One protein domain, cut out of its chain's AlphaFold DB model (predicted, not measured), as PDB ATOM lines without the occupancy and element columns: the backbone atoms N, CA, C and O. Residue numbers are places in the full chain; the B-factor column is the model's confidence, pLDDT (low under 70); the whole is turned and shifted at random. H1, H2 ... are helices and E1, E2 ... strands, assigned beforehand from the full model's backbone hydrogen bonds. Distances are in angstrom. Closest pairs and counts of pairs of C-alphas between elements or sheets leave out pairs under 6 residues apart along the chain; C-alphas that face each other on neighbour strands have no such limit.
ATOM      1  N   PHE A  19      19.333   8.185   4.382       71.00
ATOM      2  CA  PHE A  19      20.066   7.365   3.417       71.00
ATOM      3  C   PHE A  19      19.285   6.102   3.033       71.00
ATOM      4  O   PHE A  19      19.246   5.727   1.860       71.00
ATOM      5  N   TRP A  20      18.610   5.475   4.003       72.69
ATOM      6  CA  TRP A  20      17.683   4.372   3.761       72.69
ATOM      7  C   TRP A  20      16.482   4.828   2.932       72.69
ATOM      8  O   TRP A  20      16.156   4.178   1.946       72.69
ATOM      9  N   TYR A  21      15.889   5.979   3.254       72.19
ATOM     10  CA  TYR A  21      14.772   6.566   2.519       72.19
ATOM     11  C   TYR A  21      15.166   6.966   1.095       72.19
ATOM     12  O   TYR A  21      14.414   6.708   0.169       72.19
ATOM     13  N   VAL A  22      16.361   7.521   0.885       73.19
ATOM     14  CA  VAL A  22      16.887   7.859  -0.447       73.19
ATOM     15  C   VAL A  22      17.158   6.594  -1.259       73.19
ATOM     16  O   VAL A  22      16.778   6.537  -2.425       73.19
ATOM     17  N   LYS A  23      17.743   5.546  -0.661       72.75
ATOM     18  CA  LYS A  23      17.889   4.242  -1.332       72.75
ATOM     19  C   LYS A  23      16.536   3.608  -1.654       72.75
ATOM     20  O   LYS A  23      16.352   3.100  -2.755       72.75
ATOM     21  N   TYR A  24      15.594   3.663  -0.718       65.56
ATOM     22  CA  TYR A  24      14.238   3.153  -0.881       65.56
ATOM     23  C   TYR A  24      13.491   3.906  -1.991       65.56
ATOM     24  O   TYR A  24      12.974   3.283  -2.914       65.56
ATOM     25  N   ALA A  25      13.511   5.238  -1.970       61.94
ATOM     26  CA  ALA A  25      12.897   6.093  -2.980       61.94
ATOM     27  C   ALA A  25      13.520   5.870  -4.362       61.94
ATOM     28  O   ALA A  25      12.790   5.704  -5.332       61.94
ATOM     29  N   ARG A  26      14.852   5.757  -4.448       56.44
ATOM     30  CA  ARG A  26      15.553   5.459  -5.703       56.44
ATOM     31  C   ARG A  26      15.202   4.077  -6.253       56.44
ATOM     32  O   ARG A  26      14.903   3.972  -7.434       56.44
ATOM     33  N   SER A  27      15.126   3.049  -5.401       52.44
ATOM     34  CA  SER A  27      14.668   1.713  -5.824       52.44
ATOM     35  C   SER A  27      13.213   1.703  -6.305       52.44
ATOM     36  O   SER A  27      12.858   0.935  -7.193       52.44
ATOM     37  N   LYS A  28      12.366   2.578  -5.746       50.72
ATOM     38  CA  LYS A  28      10.980   2.772  -6.185       50.72
ATOM     39  C   LYS A  28      10.893   3.527  -7.508       50.72
ATOM     40  O   LYS A  28       9.987   3.248  -8.278       50.72
ATOM     41  N   GLN A  29      11.815   4.452  -7.755       46.94
ATOM     42  CA  GLN A  29      11.868   5.264  -8.969       46.94
ATOM     43  C   GLN A  29      12.433   4.467 -10.156       46.94
ATOM     44  O   GLN A  29      11.851   4.499 -11.229       46.94
ATOM     45  N   GLU A  30      13.480   3.660  -9.939       47.56
ATOM     46  CA  GLU A  30      14.022   2.718 -10.940       47.56
ATOM     47  C   GLU A  30      13.022   1.591 -11.287       47.56
ATOM     48  O   GLU A  30      13.068   1.030 -12.378       47.56
ATOM     49  N   ALA A  31      12.071   1.285 -10.395       48.22
ATOM     50  CA  ALA A  31      10.977   0.349 -10.664       48.22
ATOM     51  C   ALA A  31       9.785   0.975 -11.425       48.22
ATOM     52  O   ALA A  31       8.903   0.238 -11.867       48.22
ATOM     53  N   ASP A  32       9.733   2.306 -11.560       47.66
ATOM     54  CA  ASP A  32       8.579   3.062 -12.077       47.66
ATOM     55  C   ASP A  32       8.843   3.724 -13.445       47.66
ATOM     56  O   ASP A  32       8.069   4.570 -13.888       47.66
ATOM     57  N   ASP A  33       9.878   3.278 -14.164       52.62
ATOM     58  CA  ASP A  33      10.159   3.641 -15.569       52.62
ATOM     59  C   ASP A  33       9.187   2.965 -16.569       52.62
ATOM     60  O   ASP A  33       9.434   2.856 -17.772       52.62
ATOM     61  N   SER A  34       8.037   2.484 -16.084       55.84
ATOM     62  CA  SER A  34       6.960   2.007 -16.945       55.84
ATOM     63  C   SER A  34       6.363   3.190 -17.703       55.84
ATOM     64  O   SER A  34       5.923   4.155 -17.089       55.84
ATOM     65  N   PHE A  35       6.306   3.106 -19.028       52.78
ATOM     66  CA  PHE A  35       5.529   4.009 -19.872       52.78
ATOM     67  C   PHE A  35       4.070   4.078 -19.376       52.78
ATOM     68  O   PHE A  35       3.355   3.075 -19.393       52.78
ATOM     69  N   LYS A  36       3.654   5.240 -18.852       53.53
ATOM     70  CA  LYS A  36       2.326   5.463 -18.254       53.53
ATOM     71  C   LYS A  36       1.402   6.150 -19.250       53.53
ATOM     72  O   LYS A  36       1.054   7.313 -19.068       53.53
ATOM     73  N   ASP A  37       0.984   5.421 -20.275       58.72
ATOM     74  CA  ASP A  37      -0.133   5.872 -21.099       58.72
ATOM     75  C   ASP A  37      -1.453   5.598 -20.366       58.72
ATOM     76  O   ASP A  37      -1.682   4.458 -19.941       58.72
ATOM     77  N   PRO A  38      -2.340   6.600 -20.209       60.47
ATOM     78  CA  PRO A  38      -3.613   6.436 -19.504       60.47
ATOM     79  C   PRO A  38      -4.551   5.422 -20.183       60.47
ATOM     80  O   PRO A  38      -5.417   4.864 -19.516       60.47
ATOM     81  N   GLU A  39      -4.344   5.132 -21.471       62.47
ATOM     82  CA  GLU A  39      -5.072   4.099 -22.224       62.47
ATOM     83  C   GLU A  39      -4.368   2.725 -22.223       62.47
ATOM     84  O   GLU A  39      -4.985   1.713 -22.550       62.47
ATOM     85  N   PHE A  40      -3.088   2.657 -21.829       57.81
ATOM     86  CA  PHE A  40      -2.231   1.470 -21.975       57.81
ATOM     87  C   PHE A  40      -1.580   1.044 -20.645       57.81
ATOM     88  O   PHE A  40      -0.424   0.629 -20.575       57.81
ATOM     89  N   THR A  41      -2.332   1.116 -19.544       58.12
ATOM     90  CA  THR A  41      -1.817   0.979 -18.166       58.12
ATOM     91  C   THR A  41      -1.377  -0.436 -17.744       58.12
ATOM     92  O   THR A  41      -0.891  -0.620 -16.621       58.12
ATOM     93  N   GLY A  42      -1.503  -1.441 -18.616       61.84
ATOM     94  CA  GLY A  42      -1.212  -2.853 -18.324       61.84
ATOM     95  C   GLY A  42       0.178  -3.350 -18.735       61.84
ATOM     96  O   GLY A  42       0.560  -4.458 -18.354       61.84
ATOM     97  N   PHE A  43       0.940  -2.556 -19.487       61.78
ATOM     98  CA  PHE A  43       2.251  -2.948 -20.003       61.78
ATOM     99  C   PHE A  43       3.378  -2.196 -19.292       61.78
ATOM    100  O   PHE A  43       3.202  -1.083 -18.799       61.78
ATOM    101  N   THR A  44       4.542  -2.828 -19.218       64.94
ATOM    102  CA  THR A  44       5.781  -2.253 -18.705       64.94
ATOM    103  C   THR A  44       6.818  -2.284 -19.811       64.94
ATOM    104  O   THR A  44       7.020  -3.317 -20.456       64.94
ATOM    105  N   LEU A  45       7.495  -1.149 -20.002       58.28
ATOM    106  CA  LEU A  45       8.759  -1.107 -20.721       58.28
ATOM    107  C   LEU A  45       9.832  -1.652 -19.799       58.28
ATOM    108  O   LEU A  45      10.273  -1.000 -18.859       58.28
ATOM    109  N   THR A  46      10.223  -2.885 -20.049       59.16
ATOM    110  CA  THR A  46      11.327  -3.490 -19.322       59.16
ATOM    111  C   THR A  46      12.616  -3.143 -20.061       59.16
ATOM    112  O   THR A  46      12.836  -3.626 -21.178       59.16
ATOM    113  N   HIS A  47      13.420  -2.250 -19.476       59.38
ATOM    114  CA  HIS A  47      14.735  -1.879 -19.995       59.38
ATOM    115  C   HIS A  47      15.723  -3.023 -19.762       59.38
ATOM    116  O   HIS A  47      15.888  -3.475 -18.628       59.38
ATOM    117  N   PHE A  48      16.420  -3.455 -20.816       58.94
ATOM    118  CA  PHE A  48      17.483  -4.445 -20.686       58.94
ATOM    119  C   PHE A  48      18.747  -4.019 -21.426       58.94
ATOM    120  O   PHE A  48      18.670  -3.566 -22.574       58.94
ATOM    121  N   PRO A  49      19.928  -4.225 -20.816       52.28
ATOM    122  CA  PRO A  49      21.176  -4.092 -21.542       52.28
ATOM    123  C   PRO A  49      21.252  -5.220 -22.581       52.28
ATOM    124  O   PRO A  49      21.422  -6.394 -22.239       52.28
ATOM    125  N   VAL A  50      21.119  -4.893 -23.870       54.19
ATOM    126  CA  VAL A  50      21.399  -5.861 -24.936       54.19
ATOM    127  C   VAL A  50      22.909  -5.951 -25.060       54.19
ATOM    128  O   VAL A  50      23.555  -5.140 -25.725       54.19
ATOM    129  N   ARG A  51      23.491  -6.960 -24.414       43.28
ATOM    130  CA  ARG A  51      24.901  -7.282 -24.608       43.28
ATOM    131  C   ARG A  51      25.042  -7.973 -25.964       43.28
ATOM    132  O   ARG A  51      24.770  -9.166 -26.098       43.28
ATOM    133  N   LYS A  52      25.417  -7.220 -27.000       44.28
ATOM    134  CA  LYS A  52      25.916  -7.820 -28.243       44.28
ATOM    135  C   LYS A  52      27.257  -8.489 -27.929       44.28
ATOM    136  O   LYS A  52      28.092  -7.845 -27.298       44.28
ATOM    137  N   PRO A  53      27.482  -9.745 -28.351       43.78
ATOM    138  CA  PRO A  53      28.680 -10.485 -27.965       43.78
ATOM    139  C   PRO A  53      30.003  -9.842 -28.417       43.78
ATOM    140  O   PRO A  53      31.022 -10.167 -27.824       43.78
ATOM    141  N   ASP A  54      29.995  -8.890 -29.365       48.12
ATOM    142  CA  ASP A  54      31.228  -8.341 -29.952       48.12
ATOM    143  C   ASP A  54      31.273  -6.794 -30.099       48.12
ATOM    144  O   ASP A  54      32.184  -6.277 -30.743       48.12
ATOM    145  N   SER A  55      30.336  -6.013 -29.534       39.31
ATOM    146  CA  SER A  55      30.352  -4.537 -29.664       39.31
ATOM    147  C   SER A  55      30.395  -3.811 -28.319       39.31
ATOM    148  O   SER A  55      29.543  -4.027 -27.464       39.31
ATOM    149  N   ILE A  56      31.362  -2.899 -28.174       39.75
ATOM    150  CA  ILE A  56      31.642  -2.081 -26.976       39.75
ATOM    151  C   ILE A  56      30.503  -1.089 -26.633       39.75
ATOM    152  O   ILE A  56      30.520  -0.481 -25.568       39.75
ATOM    153  N   SER A  57      29.473  -0.947 -27.476       41.44
ATOM    154  CA  SER A  57      28.276  -0.158 -27.167       41.44
ATOM    155  C   SER A  57      27.103  -1.041 -26.726       41.44
ATOM    156  O   SER A  57      26.592  -1.865 -27.487       41.44
ATOM    157  N   GLU A  58      26.650  -0.844 -25.486       47.09
ATOM    158  CA  GLU A  58      25.340  -1.310 -25.027       47.09
ATOM    159  C   GLU A  58      24.260  -0.569 -25.820       47.09
ATOM    160  O   GLU A  58      24.020   0.619 -25.616       47.09
ATOM    161  N   SER A  59      23.604  -1.249 -26.759       47.06
ATOM    162  CA  SER A  59      22.343  -0.751 -27.307       47.06
ATOM    163  C   SER A  59      21.232  -1.136 -26.333       47.06
ATOM    164  O   SER A  59      20.985  -2.325 -26.143       47.06
ATOM    165  N   SER A  60      20.563  -0.175 -25.700       53.91
ATOM    166  CA  SER A  60      19.385  -0.456 -24.878       53.91
ATOM    167  C   SER A  60      18.215  -0.857 -25.778       53.91
ATOM    168  O   SER A  60      17.753  -0.092 -26.624       53.91
ATOM    169  N   GLY A  61      17.773  -2.105 -25.641       64.06
ATOM    170  CA  GLY A  61      16.570  -2.613 -26.289       64.06
ATOM    171  C   GLY A  61      15.432  -2.651 -25.279       64.06
ATOM    172  O   GLY A  61      15.641  -3.049 -24.132       64.06
ATOM    173  N   TYR A  62      14.232  -2.260 -25.698       69.56
ATOM    174  CA  TYR A  62      13.037  -2.335 -24.862       69.56
ATOM    175  C   TYR A  62      12.134  -3.460 -25.358       69.56
ATOM    176  O   TYR A  62      11.896  -3.592 -26.559       69.56
ATOM    177  N   PHE A  63      11.601  -4.243 -24.424       76.69
ATOM    178  CA  PHE A  63      10.474  -5.133 -24.687       76.69
ATOM    179  C   PHE A  63       9.238  -4.582 -23.984       76.69
ATOM    180  O   PHE A  63       9.306  -4.147 -22.833       76.69
ATOM    181  N   VAL A  64       8.113  -4.600 -24.693       79.88
ATOM    182  CA  VAL A  64       6.805  -4.246 -24.141       79.88
ATOM    183  C   VAL A  64       6.170  -5.538 -23.646       79.88
ATOM    184  O   VAL A  64       5.798  -6.393 -24.451       79.88
ATOM    185  N   LEU A  65       6.069  -5.701 -22.329       80.56
ATOM    186  CA  LEU A  65       5.462  -6.882 -21.713       80.56
ATOM    187  C   LEU A  65       4.336  -6.476 -20.767       80.56
ATOM    188  O   LEU A  65       4.443  -5.440 -20.116       80.56
ATOM    189  N   PRO A  66       3.270  -7.282 -20.634       84.88
ATOM    190  CA  PRO A  66       2.315  -7.090 -19.553       84.88
ATOM    191  C   PRO A  66       3.024  -7.115 -18.194       84.88
ATOM    192  O   PRO A  66       3.913  -7.942 -17.973       84.88
ATOM    193  N   LYS A  67       2.604  -6.243 -17.273       81.25
ATOM    194  CA  LYS A  67       3.167  -6.123 -15.914       81.25
ATOM    195  C   LYS A  67       3.254  -7.465 -15.195       81.25
ATOM    196  O   LYS A  67       4.292  -7.805 -14.627       81.25
ATOM    197  N   ASP A  68       2.180  -8.242 -15.277       83.38
ATOM    198  CA  ASP A  68       2.094  -9.541 -14.621       83.38
ATOM    199  C   ASP A  68       3.099 -10.530 -15.208       83.38
ATOM    200  O   ASP A  68       3.799 -11.207 -14.464       83.38
ATOM    201  N   ILE A  69       3.248 -10.558 -16.535       85.56
ATOM    202  CA  ILE A  69       4.196 -11.448 -17.217       85.56
ATOM    203  C   ILE A  69       5.640 -11.078 -16.878       85.56
ATOM    204  O   ILE A  69       6.439 -11.967 -16.599       85.56
ATOM    205  N   ALA A  70       5.974  -9.784 -16.845       84.88
ATOM    206  CA  ALA A  70       7.304  -9.330 -16.441       84.88
ATOM    207  C   ALA A  70       7.625  -9.740 -14.993       84.88
ATOM    208  O   ALA A  70       8.699 -10.273 -14.718       84.88
ATOM    209  N   LYS A  71       6.668  -9.573 -14.070       85.88
ATOM    210  CA  LYS A  71       6.822 -10.012 -12.678       85.88
ATOM    211  C   LYS A  71       6.978 -11.531 -12.571       85.88
ATOM    212  O   LYS A  71       7.864 -12.011 -11.869       85.88
ATOM    213  N   MET A  72       6.140 -12.290 -13.278       87.31
ATOM    214  CA  MET A  72       6.199 -13.753 -13.275       87.31
ATOM    215  C   MET A  72       7.492 -14.282 -13.895       87.31
ATOM    216  O   MET A  72       8.006 -15.293 -13.428       87.31
ATOM    217  N   ALA A  73       8.050 -13.600 -14.897       86.62
ATOM    218  CA  ALA A  73       9.345 -13.944 -15.478       86.62
ATOM    219  C   ALA A  73      10.472 -13.871 -14.439       86.62
ATOM    220  O   ALA A  73      11.265 -14.805 -14.318       86.62
ATOM    221  N   GLU A  74      10.518 -12.799 -13.645       85.50
ATOM    222  CA  GLU A  74      11.505 -12.661 -12.569       85.50
ATOM    223  C   GLU A  74      11.290 -13.702 -11.458       85.50
ATOM    224  O   GLU A  74      12.239 -14.340 -11.000       85.50
ATOM    225  N   GLU A  75      10.039 -13.965 -11.075       86.69
ATOM    226  CA  GLU A  75       9.732 -15.039 -10.125       86.69
ATOM    227  C   GLU A  75      10.133 -16.423 -10.649       86.69
ATOM    228  O   GLU A  75      10.608 -17.262  -9.880       86.69
ATOM    229  N   ALA A  76       9.956 -16.676 -11.947       88.12
ATOM    230  CA  ALA A  76      10.332 -17.928 -12.584       88.12
ATOM    231  C   ALA A  76      11.846 -18.150 -12.532       88.12
ATOM    232  O   ALA A  76      12.275 -19.259 -12.210       88.12
ATOM    233  N   LYS A  77      12.652 -17.103 -12.765       87.81
ATOM    234  CA  LYS A  77      14.116 -17.162 -12.610       87.81
ATOM    235  C   LYS A  77      14.511 -17.586 -11.198       87.81
ATOM    236  O   LYS A  77      15.336 -18.479 -11.041       87.81
ATOM    237  N   LEU A  78      13.894 -16.983 -10.180       86.94
ATOM    238  CA  LEU A  78      14.187 -17.296  -8.781       86.94
ATOM    239  C   LEU A  78      13.753 -18.719  -8.407       86.94
ATOM    240  O   LEU A  78      14.528 -19.457  -7.806       86.94
ATOM    241  N   LYS A  79      12.535 -19.124  -8.786       88.25
ATOM    242  CA  LYS A  79      11.971 -20.444  -8.449       88.25
ATOM    243  C   LYS A  79      12.672 -21.602  -9.159       88.25
ATOM    244  O   LYS A  79      12.647 -22.715  -8.646       88.25
ATOM    245  N   LEU A  80      13.247 -21.362 -10.336       87.75
ATOM    246  CA  LEU A  80      13.925 -22.391 -11.130       87.75
ATOM    247  C   LEU A  80      15.449 -22.360 -11.013       87.75
ATOM    248  O   LEU A  80      16.104 -23.207 -11.614       87.75
ATOM    249  N   SER A  81      16.012 -21.435 -10.234       87.69
ATOM    250  CA  SER A  81      17.448 -21.389  -9.942       87.69
ATOM    251  C   SER A  81      17.927 -22.734  -9.381       87.69
ATOM    252  O   SER A  81      17.372 -23.228  -8.398       87.69
ATOM    253  N   GLY A  82      18.906 -23.364 -10.039       86.12
ATOM    254  CA  GLY A  82      19.424 -24.683  -9.654       86.12
ATOM    255  C   GLY A  82      18.496 -25.878  -9.919       86.12
ATOM    256  O   GLY A  82      18.850 -27.010  -9.591       86.12
ATOM    257  N   HIS A  83      17.325 -25.663 -10.525       89.31
ATOM    258  CA  HIS A  83      16.423 -26.741 -10.929       89.31
ATOM    259  C   HIS A  83      16.577 -27.138 -12.398       89.31
ATOM    260  O   HIS A  83      15.936 -28.108 -12.797       89.31
ATOM    261  N   TRP A  84      17.382 -26.435 -13.199       88.88
ATOM    262  CA  TRP A  84      17.581 -26.719 -14.624       88.88
ATOM    263  C   TRP A  84      18.361 -28.017 -14.861       88.88
ATOM    264  O   TRP A  84      19.329 -28.319 -14.166       88.88
ATOM    265  N   HIS A  85      17.950 -28.788 -15.870       87.56
ATOM    266  CA  HIS A  85      18.626 -30.016 -16.283       87.56
ATOM    267  C   HIS A  85      19.163 -29.881 -17.717       87.56
ATOM    268  O   HIS A  85      18.455 -29.367 -18.580       87.56
ATOM    269  N   PRO A  86      20.336 -30.455 -18.052       87.44
ATOM    270  CA  PRO A  86      20.866 -30.472 -19.425       87.44
ATOM    271  C   PRO A  86      19.964 -31.120 -20.491       87.44
ATOM    272  O   PRO A  86      20.219 -30.982 -21.680       87.44
ATOM    273  N   ASN A  87      18.923 -31.845 -20.067       89.06
ATOM    274  CA  ASN A  87      17.989 -32.560 -20.946       89.06
ATOM    275  C   ASN A  87      16.637 -31.836 -21.041       89.06
ATOM    276  O   ASN A  87      15.677 -32.397 -21.573       89.06
ATOM    277  N   ASP A  88      16.534 -30.638 -20.464       91.06
ATOM    278  CA  ASP A  88      15.346 -29.808 -20.580       91.06
ATOM    279  C   ASP A  88      15.267 -29.220 -21.986       91.06
ATOM    280  O   ASP A  88      16.252 -28.735 -22.540       91.06
ATOM    281  N   VAL A  89      14.068 -29.250 -22.563       92.25
ATOM    282  CA  VAL A  89      13.808 -28.692 -23.890       92.25
ATOM    283  C   VAL A  89      12.936 -27.461 -23.736       92.25
ATOM    284  O   VAL A  89      11.852 -27.543 -23.161       92.25
ATOM    285  N   ILE A  90      13.389 -26.329 -24.272       92.62
ATOM    286  CA  ILE A  90      12.656 -25.063 -24.210       92.62
ATOM    287  C   ILE A  90      12.130 -24.705 -25.598       92.62
ATOM    288  O   ILE A  90      12.890 -24.574 -26.555       92.62
ATOM    289  N   VAL A  91      10.817 -24.518 -25.693       93.69
ATOM    290  CA  VAL A  91      10.110 -24.052 -26.885       93.69
ATOM    291  C   VAL A  91       9.824 -22.559 -26.719       93.69
ATOM    292  O   VAL A  91       8.872 -22.168 -26.043       93.69
ATOM    293  N   ALA A  92      10.670 -21.723 -27.319       92.31
ATOM    294  CA  ALA A  92      10.551 -20.267 -27.280       92.31
ATOM    295  C   ALA A  92       9.936 -19.722 -28.576       92.31
ATOM    296  O   ALA A  92      10.244 -20.197 -29.668       92.31
ATOM    297  N   SER A  93       9.046 -18.734 -28.469       91.25
ATOM    298  CA  SER A  93       8.302 -18.203 -29.627       91.25
ATOM    299  C   SER A  93       7.565 -16.906 -29.297       91.25
ATOM    300  O   SER A  93       7.333 -16.601 -28.129       91.25
ATOM    301  N   TYR A  94       7.096 -16.183 -30.310       90.44
ATOM    302  CA  TYR A  94       6.228 -15.030 -30.084       90.44
ATOM    303  C   TYR A  94       4.783 -15.468 -29.746       90.44
ATOM    304  O   TYR A  94       4.323 -16.511 -30.227       90.44
ATOM    305  N   PRO A  95       4.029 -14.712 -28.923       89.62
ATOM    306  CA  PRO A  95       2.623 -15.010 -28.668       89.62
ATOM    307  C   PRO A  95       1.832 -15.207 -29.965       89.62
ATOM    308  O   PRO A  95       1.963 -14.441 -30.914       89.62
ATOM    309  N   LYS A  96       0.988 -16.247 -29.997       87.12
ATOM    310  CA  LYS A  96       0.110 -16.596 -31.134       87.12
ATOM    311  C   LYS A  96       0.813 -17.016 -32.437       87.12
ATOM    312  O   LYS A  96       0.137 -17.187 -33.443       87.12
ATOM    313  N   SER A  97       2.112 -17.322 -32.429       90.56
ATOM    314  CA  SER A  97       2.843 -17.795 -33.621       90.56
ATOM    315  C   SER A  97       2.790 -19.321 -33.850       90.56
ATOM    316  O   SER A  97       3.737 -19.900 -34.376       90.56
ATOM    317  N   GLY A  98       1.728 -20.009 -33.410       89.31
ATOM    318  CA  GLY A  98       1.583 -21.463 -33.609       89.31
ATOM    319  C   GLY A  98       2.280 -22.358 -32.571       89.31
ATOM    320  O   GLY A  98       2.598 -23.513 -32.854       89.31
ATOM    321  N   THR A  99       2.480 -21.871 -31.344       91.50
ATOM    322  CA  THR A  99       3.132 -22.630 -30.259       91.50
ATOM    323  C   THR A  99       2.488 -23.950 -29.906       91.50
ATOM    324  O   THR A  99       3.192 -24.870 -29.502       91.50
ATOM    325  N   THR A 100       1.168 -24.048 -30.021       93.06
ATOM    326  CA  THR A 100       0.416 -25.253 -29.668       93.06
ATOM    327  C   THR A 100       0.885 -26.451 -30.486       93.06
ATOM    328  O   THR A 100       1.268 -27.471 -29.918       93.06
ATOM    329  N   TRP A 101       0.934 -26.298 -31.812       93.69
ATOM    330  CA  TRP A 101       1.379 -27.349 -32.728       93.69
ATOM    331  C   TRP A 101       2.850 -27.704 -32.517       93.69
ATOM    332  O   TRP A 101       3.191 -28.882 -32.428       93.69
ATOM    333  N   LEU A 102       3.711 -26.694 -32.366       94.62
ATOM    334  CA  LEU A 102       5.136 -26.911 -32.116       94.62
ATOM    335  C   LEU A 102       5.377 -27.657 -30.794       94.62
ATOM    336  O   LEU A 102       6.157 -28.604 -30.750       94.62
ATOM    337  N   SER A 103       4.679 -27.263 -29.729       94.56
ATOM    338  CA  SER A 103       4.803 -27.891 -28.407       94.56
ATOM    339  C   SER A 103       4.359 -29.349 -28.435       94.56
ATOM    340  O   SER A 103       5.018 -30.196 -27.835       94.56
ATOM    341  N   GLU A 104       3.277 -29.658 -29.155       94.75
ATOM    342  CA  GLU A 104       2.792 -31.032 -29.298       94.75
ATOM    343  C   GLU A 104       3.783 -31.899 -30.083       94.75
ATOM    344  O   GLU A 104       4.144 -32.990 -29.636       94.75
ATOM    345  N   ALA A 105       4.294 -31.389 -31.207       94.81
ATOM    346  CA  ALA A 105       5.288 -32.086 -32.016       94.81
ATOM    347  C   ALA A 105       6.565 -32.386 -31.213       94.81
ATOM    348  O   ALA A 105       7.023 -33.530 -31.168       94.81
ATOM    349  N   VAL A 106       7.109 -31.383 -30.516       94.94
ATOM    350  CA  VAL A 106       8.307 -31.541 -29.677       94.94
ATOM    351  C   VAL A 106       8.054 -32.523 -28.533       94.94
ATOM    352  O   VAL A 106       8.883 -33.400 -28.279       94.94
ATOM    353  N   PHE A 107       6.896 -32.440 -27.870       94.44
ATOM    354  CA  PHE A 107       6.540 -33.355 -26.785       94.44
ATOM    355  C   PHE A 107       6.519 -34.818 -27.241       94.44
ATOM    356  O   PHE A 107       7.036 -35.692 -26.537       94.44
ATOM    357  N   LEU A 108       5.956 -35.092 -28.420       94.56
ATOM    358  CA  LEU A 108       5.913 -36.435 -28.997       94.56
ATOM    359  C   LEU A 108       7.309 -36.948 -29.359       94.56
ATOM    360  O   LEU A 108       7.619 -38.099 -29.051       94.56
ATOM    361  N   ILE A 109       8.166 -36.105 -29.940       94.38
ATOM    362  CA  ILE A 109       9.554 -36.463 -30.273       94.38
ATOM    363  C   ILE A 109      10.326 -36.852 -29.004       94.38
ATOM    364  O   ILE A 109      10.882 -37.950 -28.932       94.38
ATOM    365  N   VAL A 110      10.286 -36.013 -27.963       92.88
ATOM    366  CA  VAL A 110      10.967 -36.271 -26.679       92.88
ATOM    367  C   VAL A 110      10.448 -37.548 -26.012       92.88
ATOM    368  O   VAL A 110      11.213 -38.322 -25.436       92.88
ATOM    369  N   ASN A 111       9.147 -37.825 -26.132       93.00
ATOM    370  CA  ASN A 111       8.526 -39.023 -25.567       93.00
ATOM    371  C   ASN A 111       8.577 -40.258 -26.478       93.00
ATOM    372  O   ASN A 111       7.931 -41.256 -26.149       93.00
ATOM    373  N   LYS A 112       9.347 -40.242 -27.576       94.00
ATOM    374  CA  LYS A 112       9.471 -41.364 -28.528       94.00
ATOM    375  C   LYS A 112       8.117 -41.809 -29.100       94.00
ATOM    376  O   LYS A 112       7.812 -42.999 -29.120       94.00
ATOM    377  N   LEU A 113       7.287 -40.844 -29.500       93.44
ATOM    378  CA  LEU A 113       5.961 -41.045 -30.102       93.44
ATOM    379  C   LEU A 113       4.995 -41.864 -29.223       93.44
ATOM    380  O   LEU A 113       4.122 -42.577 -29.714       93.44
ATOM    381  N   LYS A 114       5.127 -41.770 -27.894       92.75
ATOM    382  CA  LYS A 114       4.213 -42.422 -26.944       92.75
ATOM    383  C   LYS A 114       2.908 -41.638 -26.799       92.75
ATOM    384  O   LYS A 114       2.731 -40.887 -25.842       92.75
ATOM    385  N   TRP A 115       1.970 -41.879 -27.709       91.75
ATOM    386  CA  TRP A 115       0.665 -41.211 -27.773       91.75
ATOM    387  C   TRP A 115      -0.160 -41.290 -26.484       91.75
ATOM    388  O   TRP A 115      -0.797 -40.316 -26.102       91.75
ATOM    389  N   VAL A 116      -0.082 -42.404 -25.749       93.12
ATOM    390  CA  VAL A 116      -0.784 -42.573 -24.459       93.12
ATOM    391  C   VAL A 116      -0.438 -41.449 -23.472       93.12
ATOM    392  O   VAL A 116      -1.297 -40.994 -22.725       93.12
ATOM    393  N   LYS A 117       0.806 -40.947 -23.497       88.12
ATOM    394  CA  LYS A 117       1.231 -39.817 -22.658       88.12
ATOM    395  C   LYS A 117       0.742 -38.460 -23.166       88.12
ATOM    396  O   LYS A 117       0.674 -37.527 -22.377       88.12
ATOM    397  N   ALA A 118       0.476 -38.328 -24.463       89.19
ATOM    398  CA  ALA A 118      -0.028 -37.091 -25.053       89.19
ATOM    399  C   ALA A 118      -1.522 -36.901 -24.750       89.19
ATOM    400  O   ALA A 118      -1.947 -35.791 -24.444       89.19
ATOM    401  N   TYR A 119      -2.288 -37.997 -24.747       89.81
ATOM    402  CA  TYR A 119      -3.721 -37.987 -24.433       89.81
ATOM    403  C   TYR A 119      -4.036 -37.965 -22.935       89.81
ATOM    404  O   TYR A 119      -5.148 -37.614 -22.557       89.81
ATOM    405  N   SER A 120      -3.093 -38.349 -22.072       91.38
ATOM    406  CA  SER A 120      -3.367 -38.488 -20.636       91.38
ATOM    407  C   SER A 120      -3.595 -37.162 -19.912       91.38
ATOM    408  O   SER A 120      -4.234 -37.152 -18.864       91.38
ATOM    409  N   LYS A 121      -3.044 -36.061 -20.432       90.88
ATOM    410  CA  LYS A 121      -3.110 -34.730 -19.823       90.88
ATOM    411  C   LYS A 121      -3.220 -33.644 -20.881       90.88
ATOM    412  O   LYS A 121      -2.745 -33.801 -22.008       90.88
ATOM    413  N   ASN A 122      -3.758 -32.501 -20.473       92.62
ATOM    414  CA  ASN A 122      -3.798 -31.307 -21.307       92.62
ATOM    415  C   ASN A 122      -2.386 -30.834 -21.677       92.62
ATOM    416  O   ASN A 122      -1.435 -30.994 -20.909       92.62
ATOM    417  N   LEU A 123      -2.252 -30.212 -22.853       91.81
ATOM    418  CA  LEU A 123      -0.962 -29.730 -23.353       91.81
ATOM    419  C   LEU A 123      -0.285 -28.758 -22.381       91.81
ATOM    420  O   LEU A 123       0.927 -28.810 -22.225       91.81
ATOM    421  N   GLU A 124      -1.051 -27.899 -21.710       90.88
ATOM    422  CA  GLU A 124      -0.504 -26.932 -20.751       90.88
ATOM    423  C   GLU A 124       0.125 -27.606 -19.529       90.88
ATOM    424  O   GLU A 124       1.150 -27.145 -19.043       90.88
ATOM    425  N   GLU A 125      -0.424 -28.734 -19.073       91.69
ATOM    426  CA  GLU A 125       0.150 -29.520 -17.973       91.69
ATOM    427  C   GLU A 125       1.379 -30.319 -18.401       91.69
ATOM    428  O   GLU A 125       2.282 -30.556 -17.600       91.69
ATOM    429  N   ARG A 126       1.404 -30.765 -19.660       92.38
ATOM    430  CA  ARG A 126       2.525 -31.518 -20.238       92.38
ATOM    431  C   ARG A 126       3.703 -30.622 -20.592       92.38
ATOM    432  O   ARG A 126       4.849 -31.040 -20.454       92.38
ATOM    433  N   VAL A 127       3.397 -29.424 -21.080       94.38
ATOM    434  CA  VAL A 127       4.343 -28.415 -21.546       94.38
ATOM    435  C   VAL A 127       3.997 -27.096 -20.849       94.38
ATOM    436  O   VAL A 127       3.289 -26.267 -21.418       94.38
ATOM    437  N   PRO A 128       4.422 -26.895 -19.593       94.62
ATOM    438  CA  PRO A 128       4.108 -25.685 -18.837       94.62
ATOM    439  C   PRO A 128       4.767 -24.433 -19.428       94.62
ATOM    440  O   PRO A 128       5.877 -24.485 -19.968       94.62
ATOM    441  N   TYR A 129       4.080 -23.297 -19.281       93.50
ATOM    442  CA  TYR A 129       4.645 -21.972 -19.537       93.50
ATOM    443  C   TYR A 129       5.558 -21.538 -18.391       93.50
ATOM    444  O   TYR A 129       5.192 -21.670 -17.222       93.50
ATOM    445  N   LEU A 130       6.718 -20.981 -18.734       92.38
ATOM    446  CA  LEU A 130       7.678 -20.453 -17.766       92.38
ATOM    447  C   LEU A 130       7.117 -19.238 -17.009       92.38
ATOM    448  O   LEU A 130       7.284 -19.123 -15.802       92.38
ATOM    449  N   GLU A 131       6.419 -18.358 -17.716       90.81
ATOM    450  CA  GLU A 131       5.904 -17.083 -17.215       90.81
ATOM    451  C   GLU A 131       4.496 -17.153 -16.590       90.81
ATOM    452  O   GLU A 131       3.913 -16.117 -16.277       90.81
ATOM    453  N   TYR A 132       3.910 -18.344 -16.428       90.12
ATOM    454  CA  TYR A 132       2.562 -18.504 -15.860       90.12
ATOM    455  C   TYR A 132       2.599 -18.971 -14.406       90.12
ATOM    456  O   TYR A 132       3.532 -19.635 -13.972       90.12
ATOM    457  N   ILE A 133       1.539 -18.671 -13.653       86.94
ATOM    458  CA  ILE A 133       1.409 -19.085 -12.246       86.94
ATOM    459  C   ILE A 133       1.179 -20.599 -12.141       86.94
ATOM    460  O   ILE A 133       1.807 -21.274 -11.326       86.94
ATOM    461  N   TRP A 134       0.291 -21.137 -12.979       86.56
ATOM    462  CA  TRP A 134      -0.071 -22.550 -13.003       86.56
ATOM    463  C   TRP A 134      -0.229 -23.030 -14.452       86.56
ATOM    464  O   TRP A 134      -0.854 -22.319 -15.238       86.56
ATOM    465  N   PRO A 135       0.305 -24.205 -14.836       85.12
ATOM    466  CA  PRO A 135       1.181 -25.088 -14.055       85.12
ATOM    467  C   PRO A 135       2.551 -24.470 -13.708       85.12
ATOM    468  O   PRO A 135       3.084 -24.778 -12.646       85.12
ATOM    469  N   GLY A 136       3.068 -23.525 -14.495       89.25
ATOM    470  CA  GLY A 136       4.112 -22.582 -14.068       89.25
ATOM    471  C   GLY A 136       5.454 -23.151 -13.558       89.25
ATOM    472  O   GLY A 136       5.701 -24.364 -13.596       89.25
ATOM    473  N   PRO A 137       6.333 -22.283 -13.016       91.38
ATOM    474  CA  PRO A 137       7.650 -22.646 -12.476       91.38
ATOM    475  C   PRO A 137       7.614 -23.722 -11.389       91.38
ATOM    476  O   PRO A 137       8.468 -24.602 -11.348       91.38
ATOM    477  N   SER A 138       6.606 -23.692 -10.517       90.25
ATOM    478  CA  SER A 138       6.487 -24.652  -9.416       90.25
ATOM    479  C   SER A 138       6.215 -26.078  -9.903       90.25
ATOM    480  O   SER A 138       6.730 -27.034  -9.322       90.25
ATOM    481  N   THR A 139       5.439 -26.243 -10.979       91.12
ATOM    482  CA  THR A 139       5.239 -27.564 -11.594       91.12
ATOM    483  C   THR A 139       6.476 -27.996 -12.363       91.12
ATOM    484  O   THR A 139       6.859 -29.164 -12.274       91.12
ATOM    485  N   ILE A 140       7.141 -27.063 -13.053       92.31
ATOM    486  CA  ILE A 140       8.405 -27.336 -13.746       92.31
ATOM    487  C   ILE A 140       9.421 -27.913 -12.758       92.31
ATOM    488  O   ILE A 140       9.890 -29.025 -12.982       92.31
ATOM    489  N   ALA A 141       9.670 -27.241 -11.628       90.88
ATOM    490  CA  ALA A 141      10.646 -27.660 -10.616       90.88
ATOM    491  C   ALA A 141      10.404 -29.078 -10.060       90.88
ATOM    492  O   ALA A 141      11.354 -29.787  -9.740       90.88
ATOM    493  N   ARG A 142       9.139 -29.514  -9.975       90.81
ATOM    494  CA  ARG A 142       8.744 -30.847  -9.481       90.81
ATOM    495  C   ARG A 142       8.745 -31.936 -10.553       90.81
ATOM    496  O   ARG A 142       8.659 -33.116 -10.219       90.81
ATOM    497  N   THR A 143       8.772 -31.559 -11.827       89.88
ATOM    498  CA  THR A 143       8.680 -32.507 -12.940       89.88
ATOM    499  C   THR A 143      10.074 -33.040 -13.282       89.88
ATOM    500  O   THR A 143      10.978 -32.232 -13.502       89.88
ATOM    501  N   PRO A 144      10.275 -34.370 -13.351       90.31
ATOM    502  CA  PRO A 144      11.571 -34.947 -13.697       90.31
ATOM    503  C   PRO A 144      11.914 -34.744 -15.181       90.31
ATOM    504  O   PRO A 144      11.028 -34.693 -16.036       90.31
ATOM    505  N   ALA A 145      13.209 -34.677 -15.491       87.25
ATOM    506  CA  ALA A 145      13.708 -34.633 -16.863       87.25
ATOM    507  C   ALA A 145      13.573 -36.010 -17.567       87.25
ATOM    508  O   ALA A 145      13.633 -37.045 -16.896       87.25
ATOM    509  N   PRO A 146      13.439 -36.070 -18.909       88.94
ATOM    510  CA  PRO A 146      13.360 -34.945 -19.841       88.94
ATOM    511  C   PRO A 146      11.964 -34.311 -19.838       88.94
ATOM    512  O   PRO A 146      10.949 -34.998 -19.982       88.94
ATOM    513  N   ARG A 147      11.924 -32.986 -19.706       92.06
ATOM    514  CA  ARG A 147      10.694 -32.187 -19.723       92.06
ATOM    515  C   ARG A 147      10.763 -31.147 -20.829       92.06
ATOM    516  O   ARG A 147      11.838 -30.679 -21.200       92.06
ATOM    517  N   VAL A 148       9.590 -30.809 -21.350       94.06
ATOM    518  CA  VAL A 148       9.424 -29.773 -22.367       94.06
ATOM    519  C   VAL A 148       8.776 -28.575 -21.688       94.06
ATOM    520  O   VAL A 148       7.746 -28.715 -21.039       94.06
ATOM    521  N   ILE A 149       9.397 -27.413 -21.814       94.38
ATOM    522  CA  ILE A 149       8.969 -26.145 -21.226       94.38
ATOM    523  C   ILE A 149       8.729 -25.185 -22.386       94.38
ATOM    524  O   ILE A 149       9.469 -25.217 -23.366       94.38
ATOM    525  N   LYS A 150       7.714 -24.327 -22.310       94.44
ATOM    526  CA  LYS A 150       7.483 -23.299 -23.334       94.44
ATOM    527  C   LYS A 150       7.508 -21.900 -22.747       94.44
ATOM    528  O   LYS A 150       7.260 -21.711 -21.559       94.44
ATOM    529  N   THR A 151       7.829 -20.919 -23.580       94.19
ATOM    530  CA  THR A 151       7.896 -19.523 -23.152       94.19
ATOM    531  C   THR A 151       7.708 -18.551 -24.312       94.19
ATOM    532  O   THR A 151       8.091 -18.821 -25.454       94.19
ATOM    533  N   HIS A 152       7.110 -17.408 -23.996       92.38
ATOM    534  CA  HIS A 152       7.036 -16.225 -24.842       92.38
ATOM    535  C   HIS A 152       8.033 -15.140 -24.439       92.38
ATOM    536  O   HIS A 152       8.059 -14.065 -25.041       92.38
ATOM    537  N   LEU A 153       8.855 -15.411 -23.425       90.50
ATOM    538  CA  LEU A 153       9.857 -14.468 -22.978       90.50
ATOM    539  C   LEU A 153      10.974 -14.340 -24.023       90.50
ATOM    540  O   LEU A 153      11.446 -15.345 -24.566       90.50
ATOM    541  N   PRO A 154      11.433 -13.108 -24.288       87.06
ATOM    542  CA  PRO A 154      12.665 -12.867 -25.018       87.06
ATOM    543  C   PRO A 154      13.840 -13.626 -24.399       87.06
ATOM    544  O   PRO A 154      13.910 -13.794 -23.184       87.06
ATOM    545  N   PHE A 155      14.816 -13.999 -25.226       83.38
ATOM    546  CA  PHE A 155      16.003 -14.744 -24.792       83.38
ATOM    547  C   PHE A 155      16.714 -14.107 -23.583       83.38
ATOM    548  O   PHE A 155      17.075 -14.797 -22.639       83.38
ATOM    549  N   TYR A 156      16.842 -12.779 -23.567       79.44
ATOM    550  CA  TYR A 156      17.489 -12.023 -22.487       79.44
ATOM    551  C   TYR A 156      16.749 -12.074 -21.143       79.44
ATOM    552  O   TYR A 156      17.329 -11.775 -20.104       79.44
ATOM    553  N   LEU A 157      15.467 -12.440 -21.163       81.50
ATOM    554  CA  LEU A 157      14.632 -12.590 -19.979       81.50
ATOM    555  C   LEU A 157      14.624 -14.015 -19.428       81.50
ATOM    556  O   LEU A 157      14.010 -14.263 -18.393       81.50
ATOM    557  N   LEU A 158      15.310 -14.948 -20.084       86.25
ATOM    558  CA  LEU A 158      15.480 -16.296 -19.569       86.25
ATOM    559  C   LEU A 158      16.585 -16.333 -18.499       86.25
ATOM    560  O   LEU A 158      17.436 -15.441 -18.448       86.25
ATOM    561  N   PRO A 159      16.589 -17.349 -17.619       83.88
ATOM    562  CA  PRO A 159      17.667 -17.522 -16.651       83.88
ATOM    563  C   PRO A 159      19.021 -17.693 -17.344       83.88
ATOM    564  O   PRO A 159      19.120 -18.352 -18.379       83.88
ATOM    565  N   GLU A 160      20.087 -17.162 -16.742       81.38
ATOM    566  CA  GLU A 160      21.431 -17.252 -17.322       81.38
ATOM    567  C   GLU A 160      21.884 -18.689 -17.592       81.38
ATOM    568  O   GLU A 160      22.615 -18.926 -18.550       81.38
ATOM    569  N   GLU A 161      21.471 -19.637 -16.744       82.56
ATOM    570  CA  GLU A 161      21.776 -21.064 -16.890       82.56
ATOM    571  C   GLU A 161      21.334 -21.581 -18.262       82.56
ATOM    572  O   GLU A 161      22.110 -22.220 -18.967       82.56
ATOM    573  N   VAL A 162      20.128 -21.195 -18.682       81.62
ATOM    574  CA  VAL A 162      19.571 -21.515 -19.996       81.62
ATOM    575  C   VAL A 162      20.367 -20.810 -21.094       81.62
ATOM    576  O   VAL A 162      20.799 -21.436 -22.062       81.62
ATOM    577  N   CYS A 163      20.607 -19.507 -20.938       76.06
ATOM    578  CA  CYS A 163      21.296 -18.696 -21.941       76.06
ATOM    579  C   CYS A 163      22.730 -19.178 -22.215       76.06
ATOM    580  O   CYS A 163      23.173 -19.158 -23.363       76.06
ATOM    581  N   LYS A 164      23.450 -19.642 -21.185       70.62
ATOM    582  CA  LYS A 164      24.820 -20.174 -21.304       70.62
ATOM    583  C   LYS A 164      24.861 -21.448 -22.148       70.62
ATOM    584  O   LYS A 164      25.740 -21.574 -22.998       70.62
ATOM    585  N   THR A 165      23.890 -22.346 -21.983       62.03
ATOM    586  CA  THR A 165      23.774 -23.558 -22.810       62.03
ATOM    587  C   THR A 165      23.545 -23.212 -24.283       62.03
ATOM    588  O   THR A 165      24.192 -23.782 -25.159       62.03
ATOM    589  N   PHE A 166      22.693 -22.224 -24.574       57.25
ATOM    590  CA  PHE A 166      22.474 -21.750 -25.946       57.25
ATOM    591  C   PHE A 166      23.695 -21.036 -26.538       57.25
ATOM    592  O   PHE A 166      23.991 -21.218 -27.715       57.25
ATOM    593  N   ALA A 167      24.434 -20.260 -25.740       48.50
ATOM    594  CA  ALA A 167      25.649 -19.582 -26.193       48.50
ATOM    595  C   ALA A 167      26.775 -20.562 -26.569       48.50
ATOM    596  O   ALA A 167      27.613 -20.239 -27.411       48.50
ATOM    597  N   GLN A 168      26.783 -21.764 -25.984       43.66
ATOM    598  CA  GLN A 168      27.682 -22.842 -26.394       43.66
ATOM    599  C   GLN A 168      27.310 -23.404 -27.776       43.66
ATOM    600  O   GLN A 168      28.196 -23.757 -28.553       43.66
ATOM    601  N   PHE A 169      26.020 -23.394 -28.132       40.50
ATOM    602  CA  PHE A 169      25.531 -23.640 -29.492       40.50
ATOM    603  C   PHE A 169      25.643 -22.361 -30.340       40.50
ATOM    604  O   PHE A 169      24.677 -21.875 -30.931       40.50
ATOM    605  N   LYS A 170      26.837 -21.760 -30.368       38.16
ATOM    606  CA  LYS A 170      27.133 -20.610 -31.224       38.16
ATOM    607  C   LYS A 170      26.937 -21.070 -32.670       38.16
ATOM    608  O   LYS A 170      27.691 -21.914 -33.153       38.16
TER     609      LYS A 170
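What this domain is: This is residues 19 to 170 of the 187 residues of the protein "Sulfotransfer_1 domain-containing protein" of Trichobilharzia regenti (UniProt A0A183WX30). A compact lobe is built round two short parallel strands, E3 and E4, with H3 packed on them and H5 and H6 close by; H2 leads from this lobe to a long two-stranded hairpin, E1 and E2, at its other end. Beyond the hairpin H1 sticks out free, H4 sits past H3 at the opposite end of the long axis, and H7 touches no other helix. The printed part has 152 residues, with seven named helices and four named strands in the order H1 E1 E2 H2 E3 H3 H4 H5 H6 E4 H7, of mixed class. It is only just loose, close to compact, with a radius of gyration of the C-alphas of 17.9 A, and elongated, spanning 59 by 38 by 31 A.

How they stand to each other: E1, residues 43 to 50, and E2, residues 59 to 66, form an antiparallel hairpin at 152 degrees, with N 44 and O 65 2.8 A apart. H2, residues 67 to 80, follows by a tight link; the closest C-alphas of E1 and H2, those of Phe 43 and Lys 67, are 5.3 A apart. With residues 76 to 80 alone, H2 touches H6, residues 136 to 142, at a shallow tilt of 10 degrees, the same way; the closest C-alphas, of Ala 76 and Pro 137, are 5.4 A apart. E3, residues 89 to 92, and E4, residues 148 to 151, are parallel at 22 degrees, with N 91 and O 149 2.8 A apart. With H3, residues 99 to 110, H4, residues 115 to 119, H5, residues 123 to 126, and H6 between them, they make a strand-helix-strand unit, two parallel neighbour strands joined through helices. The closest C-alphas of H3 and E4, Phe 107 and Val 148, are 6.4 A apart. H3 touches H5, closest at the C-alphas of Glu 104 and Leu 123, 7.2 A. H3 touches H4 with residues 104 to 108 alone, closest at the C-alphas of Leu 108 and Ala 118, 7.2 A. H7, residues 160 to 168, is apart from H2 and E3, among others. Each O i to N i+4 pair is within hydrogen-bond range in H1, residues 19 to 30, and in H2, H3 and H4, against 2 of 3 in H6 and 4 of 5 in H7; H5 is too short for such a pair.

Where its parts are: H1 begins at C-alpha 19 (20.066, 7.365, 3.417) and is 16.3 A long. E1 measures 20.0 A, E2 22.4 A, H2 20.1 A and H3 16.1 A. H7 ends at C-alpha 168 (27.682, -22.842, -26.394).

The domain as a whole: The two farthest C-alphas, Phe 19 and Trp 115, are 60.9 A apart. The printed part has no cut; its long link is H1 to E1. Mean pLDDT of the printed part is 77.9; residues 24 to 62 and 165 to 170 are under 70.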